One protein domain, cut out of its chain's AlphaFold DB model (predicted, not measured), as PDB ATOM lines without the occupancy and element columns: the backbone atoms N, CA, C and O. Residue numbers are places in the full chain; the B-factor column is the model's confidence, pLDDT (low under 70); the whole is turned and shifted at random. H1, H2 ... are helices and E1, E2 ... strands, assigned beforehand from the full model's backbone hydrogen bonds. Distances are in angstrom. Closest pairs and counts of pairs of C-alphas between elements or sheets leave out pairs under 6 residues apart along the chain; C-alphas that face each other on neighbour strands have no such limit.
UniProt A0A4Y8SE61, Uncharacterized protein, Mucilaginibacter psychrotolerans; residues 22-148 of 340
ATOM      1  N   THR A  22     252.284 217.721 126.585       93.81
ATOM      2  CA  THR A  22     253.692 217.435 126.313       93.81
ATOM      3  C   THR A  22     254.341 218.649 125.670       93.81
ATOM      4  O   THR A  22     253.989 219.019 124.552       93.81
ATOM      5  N   SER A  23     255.308 219.240 126.359       95.75
ATOM      6  CA  SER A  23     256.246 220.205 125.797       95.75
ATOM      7  C   SER A  23     257.442 219.476 125.183       95.75
ATOM      8  O   SER A  23     257.902 218.468 125.723       95.75
ATOM      9  N   SER A  24     257.947 219.977 124.057       96.44
ATOM     10  CA  SER A  24     259.121 219.443 123.353       96.44
ATOM     11  C   SER A  24     260.113 220.562 123.060       96.44
ATOM     12  O   SER A  24     259.787 221.509 122.346       96.44
ATOM     13  N   ILE A  25     261.322 220.443 123.597       97.50
ATOM     14  CA  ILE A  25     262.385 221.433 123.463       97.50
ATOM     15  C   ILE A  25     263.556 220.778 122.740       97.50
ATOM     16  O   ILE A  25     264.235 219.916 123.297       97.50
ATOM     17  N   ALA A  26     263.756 221.170 121.484       97.31
ATOM     18  CA  ALA A  26     264.907 220.773 120.685       97.31
ATOM     19  C   ALA A  26     266.077 221.690 121.042       97.31
ATOM     20  O   ALA A  26     266.018 222.893 120.793       97.31
ATOM     21  N   ILE A  27     267.108 221.133 121.669       97.12
ATOM     22  CA  ILE A  27     268.258 221.869 122.184       97.12
ATOM     23  C   ILE A  27     269.431 221.700 121.218       97.12
ATOM     24  O   ILE A  27     269.798 220.573 120.897       97.12
ATOM     25  N   THR A  28     270.039 222.808 120.805       96.62
ATOM     26  CA  THR A  28     271.291 222.857 120.045       96.62
ATOM     27  C   THR A  28     272.394 223.441 120.923       96.62
ATOM     28  O   THR A  28     272.227 224.517 121.499       96.62
ATOM     29  N   LEU A  29     273.536 222.772 121.000       92.38
ATOM     30  CA  LEU A  29     274.714 223.241 121.719       92.38
ATOM     31  C   LEU A  29     275.669 223.977 120.776       92.38
ATOM     32  O   LEU A  29     275.875 223.578 119.630       92.38
ATOM     33  N   LYS A  30     276.261 225.069 121.263       90.88
ATOM     34  CA  LYS A  30     277.345 225.796 120.591       90.88
ATOM     35  C   LYS A  30     278.526 225.960 121.539       90.88
ATOM     36  O   LYS A  30     278.341 226.407 122.670       90.88
ATOM     37  N   ASN A  31     279.726 225.664 121.034       85.38
ATOM     38  CA  ASN A  31     281.006 225.697 121.759       85.38
ATOM     39  C   ASN A  31     281.116 224.697 122.927       85.38
ATOM     40  O   ASN A  31     282.022 224.810 123.746       85.38
ATOM     41  N   ILE A  32     280.204 223.730 123.003       84.50
ATOM     42  CA  ILE A  32     280.192 222.635 123.974       84.50
ATOM     43  C   ILE A  32     279.473 221.441 123.330       84.50
ATOM     44  O   ILE A  32     278.614 221.644 122.471       84.50
ATOM     45  N   THR A  33     279.821 220.222 123.736       81.38
ATOM     46  CA  THR A  33     279.224 218.970 123.226       81.38
ATOM     47  C   THR A  33     278.384 218.234 124.261       81.38
ATOM     48  O   THR A  33     277.667 217.298 123.925       81.38
ATOM     49  N   ASP A  34     278.463 218.653 125.523       80.19
ATOM     50  CA  ASP A  34     277.735 218.053 126.630       80.19
ATOM     51  C   ASP A  34     276.811 219.075 127.290       80.19
ATOM     52  O   ASP A  34     277.124 220.262 127.423       80.19
ATOM     53  N   ILE A  35     275.648 218.597 127.721       80.19
ATOM     54  CA  ILE A  35     274.697 219.372 128.505       80.19
ATOM     55  C   ILE A  35     274.337 218.599 129.765       80.19
ATOM     56  O   ILE A  35     274.002 217.415 129.723       80.19
ATOM     57  N   ASN A  36     274.390 219.298 130.887       81.12
ATOM     58  CA  ASN A  36     273.797 218.891 132.139       81.12
ATOM     59  C   ASN A  36     272.392 219.498 132.221       81.12
ATOM     60  O   ASN A  36     272.222 220.715 132.074       81.12
ATOM     61  N   VAL A  37     271.387 218.645 132.420       80.94
ATOM     62  CA  VAL A  37     269.997 219.069 132.581       80.94
ATOM     63  C   VAL A  37     269.518 218.673 133.963       80.94
ATOM     64  O   VAL A  37     269.317 217.496 134.250       80.94
ATOM     65  N   GLU A  38     269.273 219.672 134.802       77.19
ATOM     66  CA  GLU A  38     268.849 219.463 136.180       77.19
ATOM     67  C   GLU A  38     267.402 219.922 136.374       77.19
ATOM     68  O   GLU A  38     267.043 221.077 136.111       77.19
ATOM     69  N   GLN A  39     266.572 219.004 136.873       71.25
ATOM     70  CA  GLN A  39     265.412 219.364 137.678       71.25
ATOM     71  C   GLN A  39     265.933 219.476 139.107       71.25
ATOM     72  O   GLN A  39     266.453 218.497 139.646       71.25
ATOM     73  N   LEU A  40     265.870 220.663 139.704       64.50
ATOM     74  CA  LEU A  40     266.294 220.801 141.093       64.50
ATOM     75  C   LEU A  40     265.221 220.158 141.969       64.50
ATOM     76  O   LEU A  40     264.138 220.712 142.149       64.50
ATOM     77  N   ASN A  41     265.519 218.946 142.435       52.41
ATOM     78  CA  ASN A  41     264.620 218.176 143.275       52.41
ATOM     79  C   ASN A  41     264.471 218.826 144.653       52.41
ATOM     80  O   ASN A  41     265.386 219.446 145.195       52.41
ATOM     81  N   PHE A  42     263.292 218.624 145.233       52.12
ATOM     82  CA  PHE A  42     263.010 218.910 146.634       52.12
ATOM     83  C   PHE A  42     264.035 218.213 147.547       52.12
ATOM     84  O   PHE A  42     264.408 217.070 147.294       52.12
ATOM     85  N   PHE A  43     264.446 218.886 148.627       50.84
ATOM     86  CA  PHE A  43     265.348 218.387 149.686       50.84
ATOM     87  C   PHE A  43     266.816 218.075 149.329       50.84
ATOM     88  O   PHE A  43     267.624 217.986 150.259       50.84
ATOM     89  N   GLU A  44     267.203 218.008 148.055       44.59
ATOM     90  CA  GLU A  44     268.585 217.752 147.624       44.59
ATOM     91  C   GLU A  44     269.211 219.004 146.994       44.59
ATOM     92  O   GLU A  44     268.796 219.472 145.936       44.59
ATOM     93  N   GLN A  45     270.228 219.572 147.648       48.69
ATOM     94  CA  GLN A  45     271.008 220.659 147.055       48.69
ATOM     95  C   GLN A  45     272.094 220.097 146.125       48.69
ATOM     96  O   GLN A  45     272.808 219.169 146.517       48.69
ATOM     97  N   PRO A  46     272.363 220.734 144.973       39.19
ATOM     98  CA  PRO A  46     273.712 220.742 144.437       39.19
ATOM     99  C   PRO A  46     274.620 221.525 145.399       39.19
ATOM    100  O   PRO A  46     274.246 222.582 145.907       39.19
ATOM    101  N   ARG A  47     275.846 221.036 145.625       37.59
ATOM    102  CA  ARG A  47     276.844 221.659 146.524       37.59
ATOM    103  C   ARG A  47     277.161 223.135 146.211       37.59
ATOM    104  O   ARG A  47     277.747 223.806 147.050       37.59
ATOM    105  N   SER A  48     276.780 223.637 145.036       36.81
ATOM    106  CA  SER A  48     277.039 225.002 144.558       36.81
ATOM    107  C   SER A  48     276.236 226.106 145.259       36.81
ATOM    108  O   SER A  48     276.498 227.276 145.004       36.81
ATOM    109  N   TYR A  49     275.275 225.761 146.124       36.72
ATOM    110  CA  TYR A  49     274.525 226.726 146.942       36.72
ATOM    111  C   TYR A  49     275.081 226.910 148.362       36.72
ATOM    112  O   TYR A  49     274.509 227.673 149.144       36.72
ATOM    113  N   ASN A  50     276.200 226.263 148.700       36.19
ATOM    114  CA  ASN A  50     276.984 226.687 149.853       36.19
ATOM    115  C   ASN A  50     277.536 228.093 149.568       36.19
ATOM    116  O   ASN A  50     278.024 228.358 148.476       36.19
ATOM    117  N   LEU A  51     277.417 228.992 150.547       36.34
ATOM    118  CA  LEU A  51     277.716 230.433 150.474       36.34
ATOM    119  C   LEU A  51     279.183 230.786 150.155       36.34
ATOM    120  O   LEU A  51     279.541 231.959 150.110       36.34
ATOM    121  N   GLU A  52     280.024 229.791 149.905       38.78
ATOM    122  CA  GLU A  52     281.381 229.971 149.419       38.78
ATOM    123  C   GLU A  52     281.379 229.715 147.917       38.78
ATOM    124  O   GLU A  52     280.924 228.668 147.454       38.78
ATOM    125  N   ARG A  53     281.879 230.686 147.140       42.00
ATOM    126  CA  ARG A  53     282.155 230.476 145.717       42.00
ATOM    127  C   ARG A  53     282.983 229.184 145.613       42.00
ATOM    128  O   ARG A  53     284.092 229.184 146.149       42.00
ATOM    129  N   PRO A  54     282.486 228.117 144.954       44.41
ATOM    130  CA  PRO A  54     283.285 226.916 144.767       44.41
ATOM    131  C   PRO A  54     284.594 227.315 144.086       44.41
ATOM    132  O   PRO A  54     284.599 228.188 143.214       44.41
ATOM    133  N   SER A  55     285.705 226.726 144.520       48.38
ATOM    134  CA  SER A  55     287.014 226.969 143.906       48.38
ATOM    135  C   SER A  55     286.963 226.700 142.397       48.38
ATOM    136  O   SER A  55     286.124 225.930 141.928       48.38
ATOM    137  N   ASP A  56     287.857 227.299 141.605       44.91
ATOM    138  CA  ASP A  56     287.862 227.086 140.147       44.91
ATOM    139  C   ASP A  56     288.050 225.592 139.780       44.91
ATOM    140  O   ASP A  56     287.551 225.134 138.748       44.91
ATOM    141  N   ASP A  57     288.667 224.802 140.667       43.78
ATOM    142  CA  ASP A  57     288.768 223.344 140.559       43.78
ATOM    143  C   ASP A  57     287.465 222.622 140.925       43.78
ATOM    144  O   ASP A  57     287.052 221.713 140.206       43.78
ATOM    145  N   GLU A  58     286.755 223.034 141.979       47.09
ATOM    146  CA  GLU A  58     285.414 222.516 142.283       47.09
ATOM    147  C   GLU A  58     284.404 222.884 141.203       47.09
ATOM    148  O   GLU A  58     283.545 222.073 140.878       47.09
ATOM    149  N   LEU A  59     284.529 224.066 140.605       48.19
ATOM    150  CA  LEU A  59     283.755 224.517 139.456       48.19
ATOM    151  C   LEU A  59     284.079 223.706 138.215       48.19
ATOM    152  O   LEU A  59     283.159 223.237 137.555       48.19
ATOM    153  N   ARG A  60     285.360 223.471 137.913       46.19
ATOM    154  CA  ARG A  60     285.755 222.545 136.845       46.19
ATOM    155  C   ARG A  60     285.231 221.149 137.107       46.19
ATOM    156  O   ARG A  60     284.825 220.494 136.161       46.19
ATOM    157  N   ILE A  61     285.216 220.691 138.352       46.22
ATOM    158  CA  ILE A  61     284.665 219.394 138.734       46.22
ATOM    159  C   ILE A  61     283.133 219.399 138.630       46.22
ATOM    160  O   ILE A  61     282.598 218.416 138.152       46.22
ATOM    161  N   LEU A  62     282.418 220.466 138.999       44.34
ATOM    162  CA  LEU A  62     280.960 220.609 138.847       44.34
ATOM    163  C   LEU A  62     280.547 220.700 137.370       44.34
ATOM    164  O   LEU A  62     279.633 220.001 136.950       44.34
ATOM    165  N   LEU A  63     281.275 221.475 136.566       44.09
ATOM    166  CA  LEU A  63     281.099 221.597 135.115       44.09
ATOM    167  C   LEU A  63     281.543 220.329 134.362       44.09
ATOM    168  O   LEU A  63     281.000 220.033 133.304       44.09
ATOM    169  N   LYS A  64     282.492 219.549 134.905       42.59
ATOM    170  CA  LYS A  64     282.869 218.209 134.405       42.59
ATOM    171  C   LYS A  64     282.036 217.074 135.013       42.59
ATOM    172  O   LYS A  64     282.212 215.920 134.617       42.59
ATOM    173  N   ARG A  65     281.152 217.342 135.980       43.69
ATOM    174  CA  ARG A  65     280.351 216.315 136.660       43.69
ATOM    175  C   ARG A  65     279.089 216.033 135.866       43.69
ATOM    176  O   ARG A  65     278.023 216.557 136.147       43.69
ATOM    177  N   GLY A  66     279.241 215.086 134.952       46.16
ATOM    178  CA  GLY A  66     278.171 214.177 134.584       46.16
ATOM    179  C   GLY A  66     277.266 214.696 133.481       46.16
ATOM    180  O   GLY A  66     276.503 215.642 133.636       46.16
ATOM    181  N   TYR A  67     277.291 213.967 132.376       54.94
ATOM    182  CA  TYR A  67     276.166 213.858 131.468       54.94
ATOM    183  C   TYR A  67     274.962 213.291 132.246       54.94
ATOM    184  O   TYR A  67     274.750 212.080 132.307       54.94
ATOM    185  N   ASN A  68     274.203 214.162 132.907       62.47
ATOM    186  CA  ASN A  68     272.971 213.797 133.591       62.47
ATOM    187  C   ASN A  68     271.814 214.162 132.674       62.47
ATOM    188  O   ASN A  68     271.401 215.317 132.586       62.47
ATOM    189  N   LEU A  69     271.317 213.158 131.956       68.81
ATOM    190  CA  LEU A  69     270.082 213.259 131.196       68.81
ATOM    191  C   LEU A  69     268.974 212.564 131.985       68.81
ATOM    192  O   LEU A  69     268.900 211.331 131.971       68.81
ATOM    193  N   PRO A  70     268.118 213.313 132.702       71.50
ATOM    194  CA  PRO A  70     267.111 212.697 133.542       71.50
ATOM    195  C   PRO A  70     266.065 211.991 132.684       71.50
ATOM    196  O   PRO A  70     265.672 212.469 131.612       71.50
ATOM    197  N   ARG A  71     265.571 210.867 133.200       73.75
ATOM    198  CA  ARG A  71     264.463 210.126 132.608       73.75
ATOM    199  C   ARG A  71     263.479 209.692 133.683       73.75
ATOM    200  O   ARG A  71     263.808 208.924 134.578       73.75
ATOM    201  N   SER A  72     262.251 210.163 133.549       78.31
ATOM    202  CA  SER A  72     261.081 209.792 134.333       78.31
ATOM    203  C   SER A  72     259.856 209.707 133.413       78.31
ATOM    204  O   SER A  72     259.921 210.038 132.228       78.31
ATOM    205  N   ALA A  73     258.712 209.272 133.946       76.69
ATOM    206  CA  ALA A  73     257.465 209.197 133.179       76.69
ATOM    207  C   ALA A  73     256.999 210.565 132.632       76.69
ATOM    208  O   ALA A  73     256.288 210.621 131.627       76.69
ATOM    209  N   PHE A  74     257.409 211.658 133.282       84.00
ATOM    210  CA  PHE A  74     256.940 213.015 132.998       84.00
ATOM    211  C   PHE A  74     258.039 213.938 132.468       84.00
ATOM    212  O   PHE A  74     257.744 215.041 132.018       84.00
ATOM    213  N   PHE A  75     259.298 213.507 132.485       87.69
ATOM    214  CA  PHE A  75     260.432 214.307 132.042       87.69
ATOM    215  C   PHE A  75     261.499 213.405 131.429       87.69
ATOM    216  O   PHE A  75     261.916 212.433 132.049       87.69
ATOM    217  N   ASN A  76     261.943 213.695 130.211       91.25
ATOM    218  CA  ASN A  76     262.943 212.884 129.526       91.25
ATOM    219  C   ASN A  76     263.852 213.754 128.669       91.25
ATOM    220  O   ASN A  76     263.359 214.458 127.786       91.25
ATOM    221  N   VAL A  77     265.161 213.622 128.859       90.19
ATOM    222  CA  VAL A  77     266.163 214.203 127.963       90.19
ATOM    223  C   VAL A  77     266.857 213.090 127.193       90.19
ATOM    224  O   VAL A  77     267.298 212.102 127.770       90.19
ATOM    225  N   SER A  78     266.952 213.237 125.877       91.62
ATOM    226  CA  SER A  78     267.646 212.290 125.003       91.62
ATOM    227  C   SER A  78     268.625 213.022 124.096       91.62
ATOM    228  O   SER A  78     268.231 213.981 123.431       91.62
ATOM    229  N   LYS A  79     269.869 212.545 124.033       92.56
ATOM    230  CA  LYS A  79     270.846 212.972 123.028       92.56
ATOM    231  C   LYS A  79     270.451 212.422 121.663       92.56
ATOM    232  O   LYS A  79     270.086 211.253 121.552       92.56
ATOM    233  N   ILE A  80     270.484 213.290 120.659       93.06
ATOM    234  CA  ILE A  80     270.282 212.944 119.251       93.06
ATOM    235  C   ILE A  80     271.654 212.758 118.598       93.06
ATOM    236  O   ILE A  80     271.908 211.723 117.992       93.06
ATOM    237  N   ASP A  81     272.544 213.735 118.784       91.12
ATOM    238  CA  ASP A  81     273.946 213.708 118.364       91.12
ATOM    239  C   ASP A  81     274.793 214.595 119.300       91.12
ATOM    240  O   ASP A  81     274.310 215.042 120.339       91.12
ATOM    241  N   ASP A  82     276.063 214.839 118.969       87.38
ATOM    242  CA  ASP A  82     276.999 215.603 119.812       87.38
ATOM    243  C   ASP A  82     276.632 217.073 120.041       87.38
ATOM    244  O   ASP A  82     277.176 217.702 120.942       87.38
ATOM    245  N   HIS A  83     275.711 217.632 119.261       92.12
ATOM    246  CA  HIS A  83     275.280 219.021 119.396       92.12
ATOM    247  C   HIS A  83     273.770 219.154 119.581       92.12
ATOM    248  O   HIS A  83     273.298 220.258 119.849       92.12
ATOM    249  N   HIS A  84     273.002 218.071 119.465       95.00
ATOM    250  CA  HIS A  84     271.546 218.112 119.500       95.00
ATOM    251  C   HIS A  84     270.957 217.194 120.566       95.00
ATOM    252  O   HIS A  84     271.270 216.007 120.664       95.00
ATOM    253  N   TYR A  85     270.023 217.747 121.335       94.88
ATOM    254  CA  TYR A  85     269.296 217.058 122.394       94.88
ATOM    255  C   TYR A  85     267.802 217.343 122.272       94.88
ATOM    256  O   TYR A  85     267.377 218.364 121.734       94.88
ATOM    257  N   LEU A  86     266.986 216.446 122.810       95.50
ATOM    258  CA  LEU A  86     265.545 216.624 122.909       95.50
ATOM    259  C   LEU A  86     265.108 216.454 124.356       95.50
ATOM    260  O   LEU A  86     265.242 215.375 124.928       95.50
ATOM    261  N   LEU A  87     264.540 217.515 124.918       94.94
ATOM    262  CA  LEU A  87     263.886 217.505 126.218       94.94
ATOM    263  C   LEU A  87     262.371 217.420 126.002       94.94
ATOM    264  O   LEU A  87     261.778 218.258 125.321       94.94
ATOM    265  N   LYS A  88     261.737 216.408 126.594       95.06
ATOM    266  CA  LYS A  88     260.280 216.253 126.654       95.06
ATOM    267  C   LYS A  88     259.801 216.393 128.091       95.06
ATOM    268  O   LYS A  88     260.327 215.724 128.975       95.06
ATOM    269  N   TYR A  89     258.779 217.214 128.305       92.44
ATOM    270  CA  TYR A  89     258.150 217.416 129.609       92.44
ATOM    271  C   TYR A  89     256.638 217.254 129.484       92.44
ATOM    272  O   TYR A  89     256.015 217.933 128.676       92.44
ATOM    273  N   ARG A  90     256.046 216.341 130.254       92.94
ATOM    274  CA  ARG A  90     254.617 216.027 130.240       92.94
ATOM    275  C   ARG A  90     254.002 216.398 131.581       92.94
ATOM    276  O   ARG A  90     254.129 215.657 132.548       92.94
ATOM    277  N   SER A  91     253.300 217.522 131.615       89.69
ATOM    278  CA  SER A  91     252.684 218.054 132.830       89.69
ATOM    279  C   SER A  91     251.532 218.985 132.481       89.69
ATOM    280  O   SER A  91     251.371 219.411 131.338       89.69
ATOM    281  N   ASP A  92     250.697 219.286 133.459       88.81
ATOM    282  CA  ASP A  92     249.716 220.368 133.422       88.81
ATOM    283  C   ASP A  92     250.232 221.654 134.093       88.81
ATOM    284  O   ASP A  92     249.619 222.716 133.950       88.81
ATOM    285  N   LYS A  93     251.377 221.577 134.780       87.38
ATOM    286  CA  LYS A  93     252.027 222.679 135.494       87.38
ATOM    287  C   LYS A  93     253.345 223.075 134.834       87.38
ATOM    288  O   LYS A  93     253.987 222.228 134.224       87.38
ATOM    289  N   PRO A  94     253.746 224.350 134.927       89.88
ATOM    290  CA  PRO A  94     255.058 224.787 134.474       89.88
ATOM    291  C   PRO A  94     256.185 224.270 135.377       89.88
ATOM    292  O   PRO A  94     255.956 223.988 136.551       89.88
ATOM    293  N   GLU A  95     257.400 224.231 134.829       87.50
ATOM    294  CA  GLU A  95     258.612 223.744 135.503       87.50
ATOM    295  C   GLU A  95     259.793 224.688 135.269       87.50
ATOM    296  O   GLU A  95     259.948 225.228 134.166       87.50
ATOM    297  N   MET A  96     260.652 224.840 136.278       87.94
ATOM    298  CA  MET A  96     261.964 225.463 136.109       87.94
ATOM    299  C   MET A  96     263.026 224.380 135.906       87.94
ATOM    300  O   MET A  96     263.232 223.541 136.777       87.94
ATOM    301  N   VAL A  97     263.726 224.419 134.777       87.00
ATOM    302  CA  VAL A  97     264.798 223.466 134.449       87.00
ATOM    303  C   VAL A  97     266.096 224.220 134.233       87.00
ATOM    304  O   VAL A  97     266.082 225.319 133.685       87.00
ATOM    305  N   TYR A  98     267.216 223.636 134.643       83.69
ATOM    306  CA  TYR A  98     268.529 224.254 134.515       83.69
ATOM    307  C   TYR A  98     269.336 223.530 133.443       83.69
ATOM    308  O   TYR A  98     269.559 222.326 133.529       83.69
ATOM    309  N   LEU A  99     269.763 224.278 132.429       84.62
ATOM    310  CA  LEU A  99     270.641 223.819 131.357       84.62
ATOM    311  C   LEU A  99     272.038 224.363 131.627       84.62
ATOM    312  O   LEU A  99     272.238 225.569 131.492       84.62
ATOM    313  N   ASN A 100     272.974 223.518 132.063       79.75
ATOM    314  CA  ASN A 100     274.294 223.958 132.535       79.75
ATOM    315  C   ASN A 100     274.174 225.163 133.494       79.75
ATOM    316  O   ASN A 100     274.740 226.229 133.266       79.75
ATOM    317  N   TYR A 101     273.335 225.024 134.528       75.56
ATOM    318  CA  TYR A 101     273.017 226.072 135.513       75.56
ATOM    319  C   TYR A 101     272.258 227.303 134.989       75.56
ATOM    320  O   TYR A 101     271.956 228.212 135.767       75.56
ATOM    321  N   ARG A 102     271.859 227.345 133.712       81.50
ATOM    322  CA  ARG A 102     270.972 228.388 133.183       81.50
ATOM    323  C   ARG A 102     269.504 227.997 133.302       81.50
ATOM    324  O   ARG A 102     269.088 227.043 132.645       81.50
ATOM    325  N   PRO A 103     268.696 228.739 134.079       86.44
ATOM    326  CA  PRO A 103     267.294 228.403 134.228       86.44
ATOM    327  C   PRO A 103     266.500 228.746 132.961       86.44
ATOM    328  O   PRO A 103     266.664 229.825 132.375       86.44
ATOM    329  N   ILE A 104     265.606 227.833 132.595       92.12
ATOM    330  CA  ILE A 104     264.554 227.974 131.591       92.12
ATOM    331  C   ILE A 104     263.201 227.635 132.217       92.12
ATOM    332  O   ILE A 104     263.097 226.737 133.050       92.12
ATOM    333  N   TYR A 105     262.154 228.337 131.791       93.94
ATOM    334  CA  TYR A 105     260.796 228.116 132.276       93.94
ATOM    335  C   TYR A 105     259.963 227.401 131.214       93.94
ATOM    336  O   TYR A 105     259.574 227.990 130.202       93.94
ATOM    337  N   ILE A 106     259.685 226.118 131.440       93.44
ATOM    338  CA  ILE A 106     258.939 225.283 130.500       93.44
ATOM    339  C   ILE A 106     257.446 225.480 130.739       93.44
ATOM    340  O   ILE A 106     256.932 225.158 131.809       93.44
ATOM    341  N   THR A 107     256.726 225.970 129.726       93.12
ATOM    342  CA  THR A 107     255.258 226.049 129.786       93.12
ATOM    343  C   THR A 107     254.641 224.787 129.164       93.12
ATOM    344  O   THR A 107     255.112 224.340 128.113       93.12
ATOM    345  N   PRO A 108     253.605 224.180 129.778       92.62
ATOM    346  CA  PRO A 108     252.964 222.972 129.257       92.62
ATOM    347  C   PRO A 108     252.422 223.102 127.829       92.62
ATOM    348  O   PRO A 108     251.572 223.949 127.541       92.62
ATOM    349  N   GLY A 109     252.854 222.194 126.953       93.81
ATOM    350  CA  GLY A 109     252.449 222.127 125.546       93.81
ATOM    351  C   GLY A 109     253.284 222.984 124.590       93.81
ATOM    352  O   GLY A 109     252.920 223.096 123.421       93.81
ATOM    353  N   ASP A 110     254.373 223.593 125.057       95.62
ATOM    354  CA  ASP A 110     255.263 224.381 124.203       95.62
ATOM    355  C   ASP A 110     256.127 223.495 123.293       95.62
ATOM    356  O   ASP A 110     256.647 222.458 123.706       95.62
ATOM    357  N   SER A 111     256.329 223.941 122.053       96.56
ATOM    358  CA  SER A 111     257.326 223.390 121.133       96.56
ATOM    359  C   SER A 111     258.344 224.480 120.816       96.56
ATOM    360  O   SER A 111     257.980 225.524 120.267       96.56
ATOM    361  N   VAL A 112     259.593 224.267 121.235       97.62
ATOM    362  CA  VAL A 112     260.644 225.293 121.227       97.62
ATOM    363  C   VAL A 112     261.938 224.739 120.650       97.62
ATOM    364  O   VAL A 112     262.348 223.626 120.970       97.62
ATOM    365  N   GLN A 113     262.599 225.540 119.820       97.94
ATOM    366  CA  GLN A 113     263.994 225.338 119.436       97.94
ATOM    367  C   GLN A 113     264.857 226.234 120.315       97.94
ATOM    368  O   GLN A 113     264.628 227.440 120.362       97.94
ATOM    369  N   LEU A 114     265.828 225.663 121.016       97.56
ATOM    370  CA  LEU A 114     266.647 226.348 122.004       97.56
ATOM    371  C   LEU A 114     268.123 226.133 121.691       97.56
ATOM    372  O   LEU A 114     268.607 225.015 121.705       97.56
ATOM    373  N   THR A 115     268.869 227.196 121.443       96.69
ATOM    374  CA  THR A 115     270.327 227.143 121.356       96.69
ATOM    375  C   THR A 115     270.931 227.563 122.688       96.69
ATOM    376  O   THR A 115     270.687 228.684 123.133       96.69
ATOM    377  N   TYR A 116     271.750 226.703 123.289       93.06
ATOM    378  CA  TYR A 116     272.647 227.061 124.385       93.06
ATOM    379  C   TYR A 116     274.046 227.296 123.817       93.06
ATOM    380  O   TYR A 116     274.612 226.432 123.147       93.06
ATOM    381  N   LYS A 117     274.601 228.483 124.056       89.12
ATOM    382  CA  LYS A 117     275.947 228.855 123.622       89.12
ATOM    383  C   LYS A 117     276.821 229.090 124.844       89.12
ATOM    384  O   LYS A 117     276.580 230.054 125.573       89.12
ATOM    385  N   MET A 118     277.851 228.260 124.995       83.75
ATOM    386  CA  MET A 118     278.917 228.492 125.965       83.75
ATOM    387  C   MET A 118     279.826 229.607 125.442       83.75
ATOM    388  O   MET A 118     280.249 229.572 124.279       83.75
ATOM    389  N   VAL A 119     280.073 230.633 126.252       74.44
ATOM    390  CA  VAL A 119     280.842 231.810 125.804       74.44
ATOM    391  C   VAL A 119     282.280 231.810 126.341       74.44
ATOM    392  O   VAL A 119     283.173 232.290 125.646       74.44
ATOM    393  N   GLY A 120     282.551 231.134 127.459       60.31
ATOM    394  CA  GLY A 120     283.910 230.865 127.931       60.31
ATOM    395  C   GLY A 120     283.930 230.056 129.234       60.31
ATOM    396  O   GLY A 120     282.918 230.006 129.930       60.31
ATOM    397  N   PRO A 121     285.055 229.402 129.574       51.72
ATOM    398  CA  PRO A 121     285.219 228.692 130.845       51.72
ATOM    399  C   PRO A 121     285.523 229.629 132.030       51.72
ATOM    400  O   PRO A 121     285.415 229.207 133.180       51.72
ATOM    401  N   ASP A 122     285.906 230.882 131.759       47.75
ATOM    402  CA  ASP A 122     286.353 231.841 132.767       47.75
ATOM    403  C   ASP A 122     285.210 232.780 133.176       47.75
ATOM    404  O   ASP A 122     284.635 233.483 132.344       47.75
ATOM    405  N   TRP A 123     284.924 232.857 134.479       42.19
ATOM    406  CA  TRP A 123     283.851 233.668 135.086       42.19
ATOM    407  C   TRP A 123     283.901 235.174 134.766       42.19
ATOM    408  O   TRP A 123     282.912 235.876 134.970       42.19
ATOM    409  N   ASN A 124     285.044 235.670 134.280       39.84
ATOM    410  CA  ASN A 124     285.254 237.070 133.897       39.84
ATOM    411  C   ASN A 124     284.945 237.354 132.414       39.84
ATOM    412  O   ASN A 124     285.002 238.511 131.999       39.84
ATOM    413  N   SER A 125     284.653 236.322 131.618       44.78
ATOM    414  CA  SER A 125     284.224 236.454 130.223       44.78
ATOM    415  C   SER A 125     282.697 236.518 130.120       44.78
ATOM    416  O   SER A 125     281.989 236.165 131.064       44.78
ATOM    417  N   ASP A 126     282.194 237.036 128.994       54.81
ATOM    418  CA  ASP A 126     280.765 237.075 128.669       54.81
ATOM    419  C   ASP A 126     280.079 235.766 129.089       54.81
ATOM    420  O   ASP A 126     280.565 234.673 128.804       54.81
ATOM    421  N   GLN A 127     278.959 235.866 129.801       67.62
ATOM    422  CA  GLN A 127     278.302 234.676 130.324       67.62
ATOM    423  C   GLN A 127     277.607 233.892 129.194       67.62
ATOM    424  O   GLN A 127     277.215 234.469 128.178       67.62
ATOM    425  N   ASP A 128     277.359 232.595 129.411       79.12
ATOM    426  CA  ASP A 128     276.582 231.751 128.491       79.12
ATOM    427  C   ASP A 128     275.280 232.406 128.001       79.12
ATOM    428  O   ASP A 128     274.702 233.300 128.624       79.12
ATOM    429  N   SER A 129     274.757 231.962 126.868       86.06
ATOM    430  CA  SER A 129     273.536 232.561 126.323       86.06
ATOM    431  C   SER A 129     272.557 231.523 125.816       86.06
ATOM    432  O   SER A 129     272.933 230.464 125.315       86.06
ATOM    433  N   LEU A 130     271.277 231.862 125.956       91.69
ATOM    434  CA  LEU A 130     270.156 231.088 125.441       91.69
ATOM    435  C   LEU A 130     269.482 231.844 124.297       91.69
ATOM    436  O   LEU A 130     269.165 233.023 124.436       91.69
ATOM    437  N   ILE A 131     269.227 231.178 123.177       95.06
ATOM    438  CA  ILE A 131     268.453 231.730 122.060       95.06
ATOM    439  C   ILE A 131     267.309 230.768 121.782       95.06
ATOM    440  O   ILE A 131     267.560 229.604 121.498       95.06
ATOM    441  N   ALA A 132     266.067 231.234 121.860       96.94
ATOM    442  CA  ALA A 132     264.892 230.387 121.718       96.94
ATOM    443  C   ALA A 132     263.962 230.876 120.604       96.94
ATOM    444  O   ALA A 132     263.725 232.077 120.459       96.94
ATOM    445  N   TYR A 133     263.367 229.931 119.882       96.12
ATOM    446  CA  TYR A 133     262.332 230.152 118.875       96.12
ATOM    447  C   TYR A 133     261.133 229.246 119.145       96.12
ATOM    448  O   TYR A 133     261.285 228.142 119.664       96.12
ATOM    449  N   GLY A 134     259.939 229.706 118.772       93.50
ATOM    450  CA  GLY A 134     258.678 229.017 119.040       93.50
ATOM    451  C   GLY A 134     257.776 229.804 119.988       93.50
ATOM    452  O   GLY A 134     258.030 230.971 120.304       93.50
ATOM    453  N   LYS A 135     256.688 229.168 120.425       90.12
ATOM    454  CA  LYS A 135     255.729 229.784 121.349       90.12
ATOM    455  C   LYS A 135     256.398 230.046 122.701       90.12
ATOM    456  O   LYS A 135     257.156 229.212 123.180       90.12
ATOM    457  N   ASN A 136     256.108 231.201 123.304       93.81
ATOM    458  CA  ASN A 136     256.652 231.620 124.601       93.81
ATOM    459  C   ASN A 136     258.191 231.586 124.688       93.81
ATOM    460  O   ASN A 136     258.732 231.419 125.779       93.81
ATOM    461  N   SER A 137     258.913 231.760 123.576       95.31
ATOM    462  CA  SER A 137     260.381 231.659 123.540       95.31
ATOM    463  C   SER A 137     261.087 232.519 124.600       95.31
ATOM    464  O   SER A 137     262.100 232.112 125.165       95.31
ATOM    465  N   SER A 138     260.520 233.669 124.962       95.62
ATOM    466  CA  SER A 138     261.027 234.546 126.023       95.62
ATOM    467  C   SER A 138     261.089 233.892 127.411       95.62
ATOM    468  O   SER A 138     261.944 234.262 128.213       95.62
ATOM    469  N   ASN A 139     260.255 232.888 127.697       95.75
ATOM    470  CA  ASN A 139     260.321 232.089 128.928       95.75
ATOM    471  C   ASN A 139     261.574 231.202 129.000       95.75
ATOM    472  O   ASN A 139     261.972 230.770 130.075       95.75
ATOM    473  N   TYR A 140     262.219 230.950 127.865       96.00
ATOM    474  CA  TYR A 140     263.436 230.145 127.761       96.00
ATOM    475  C   TYR A 140     264.692 231.013 127.671       96.00
ATOM    476  O   TYR A 140     265.800 230.499 127.702       96.00
ATOM    477  N   MET A 141     264.532 232.334 127.561       93.81
ATOM    478  CA  MET A 141     265.632 233.297 127.457       93.81
ATOM    479  C   MET A 141     265.654 234.307 128.608       93.81
ATOM    480  O   MET A 141     266.530 235.169 128.634       93.81
ATOM    481  N   PHE A 142     264.705 234.239 129.551       91.56
ATOM    482  CA  PHE A 142     264.546 235.255 130.597       91.56
ATOM    483  C   PHE A 142     265.816 235.455 131.432       91.56
ATOM    484  O   PHE A 142     266.119 236.575 131.841       91.56
ATOM    485  N   SER A 143     266.579 234.381 131.652       87.62
ATOM    486  CA  SER A 143     267.816 234.418 132.426       87.62
ATOM    487  C   SER A 143     268.861 235.336 131.790       87.62
ATOM    488  O   SER A 143     269.546 236.040 132.521       87.62
ATOM    489  N   ASN A 144     268.894 235.480 130.459       86.31
ATOM    490  CA  ASN A 144     269.768 236.446 129.777       86.31
ATOM    491  C   ASN A 144     269.496 237.906 130.183       86.31
ATOM    492  O   ASN A 144     270.355 238.774 130.019       86.31
ATOM    493  N   TYR A 145     268.287 238.208 130.661       82.88
ATOM    494  CA  TYR A 145     267.890 239.558 131.061       82.88
ATOM    495  C   TYR A 145     268.151 239.835 132.544       82.88
ATOM    496  O   TYR A 145     268.190 240.998 132.929       82.88
ATOM    497  N   MET A 146     268.353 238.796 133.364       74.88
ATOM    498  CA  MET A 146     268.636 238.956 134.797       74.88
ATOM    499  C   MET A 146     270.043 239.481 135.068       74.88
ATOM    500  O   MET A 146     270.257 240.163 136.063       74.88
ATOM    501  N   PHE A 147     270.993 239.186 134.183       60.00
ATOM    502  CA  PHE A 147     272.412 239.478 134.408       60.00
ATOM    503  C   PHE A 147     272.882 240.793 133.774       60.00
ATOM    504  O   PHE A 147     273.988 241.260 134.033       60.00
ATOM    505  N   ASN A 148     272.028 241.440 132.979       49.38
ATOM    506  CA  ASN A 148     272.351 242.692 132.307       49.38
ATOM    507  C   ASN A 148     271.942 243.904 133.159       49.38
ATOM    508  O   ASN A 148     270.873 244.469 132.941       49.38
TER     509      ASN A 148
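Overview. This is residues 22 to 148 of the 340 residues of an uncharacterized protein of Mucilaginibacter psychrotolerans (UniProt A0A4Y8SE61). Two sheets lie face to face as a sandwich: a twisted five-stranded sheet, E3 E4 E1 E7 E8, and a smaller sheet, E2 E5 E6, with strands running nearly in line with those of the larger one. The short helix H2 fills one side, over E8 and beside E6, while H1 lies beyond one end of the sandwich between two long links. The printed part has 127 residues, with eight named strands and three named helices in the order E1 E2 H1 E3 E4 E5 E6 E7 E8 H2 H3. The larger sheet is mixed, the smaller antiparallel, and the class is mixed, helices and strands. The whole is compact, with a radius of gyration of the C-alphas of 14.4 A and spans of 39 by 31 by 29 A.

Arrangement. In the larger sheet E1, residues 22 to 30, is parallel to E7, residues 111 to 117, at 23 degrees, with N 28 and O 114 2.8 A apart. On the other side of E1 is antiparallel E4, residues 84 to 91, with N 25 and O 87 at 2.8 A. The edge strands are E3, residues 75 to 79, in a hairpin with E4 (N 76 and O 88, 2.9 A), and E8, residues 129 to 134, in a hairpin with E7 (N 115 and O 131, 2.7 A). In the smaller sheet E5, residues 95 to 99, is the inner strand, between E2, residues 37 to 39 (N 38 and O 98, 3.0 A), and E6, residues 102 to 106, its hairpin partner (N 104 and O 97, 2.8 A). The parts of the two sheets that face each other are 9.6 A apart centre to centre, their planes 14 degrees apart. H2, residues 137 to 140, is over E8 at a height over the sheet of 6.8 A and stands at the smaller sheet's level; its closest C-alphas to E6 are Tyr 140 and Ile 104, 4.5 A. H3, residues 143 to 146, only grazes both sheets with residues 143 to 144. H1, residues 56 to 63, is on neither sheet; its O i to N i+4 pairs are all within hydrogen-bond range, while H2 and H3 are too short for such a pair.

Along the chain. E1 begins at C-alpha 22 (253.692, 217.435, 126.313) and measures 25.7 A; E4 measures 23.1 A, E7 19.6 A and E8 16.9 A. H1, 10.1 A, begins at C-alpha 56 (287.862, 227.086, 140.147). H3 ends at C-alpha 146 (268.636, 238.956, 134.797).

Size, cuts and confidence. The two farthest C-alphas, those of Asp 57 and Asp 92, are 39.8 A apart. The printed part has no cut. The links E2 to H1, H1 to E3 and E7 to E8 are long. Mean pLDDT of the printed part is 76.1; residues 40 to 69, 120 to 127 and 147 to 148 are under 70.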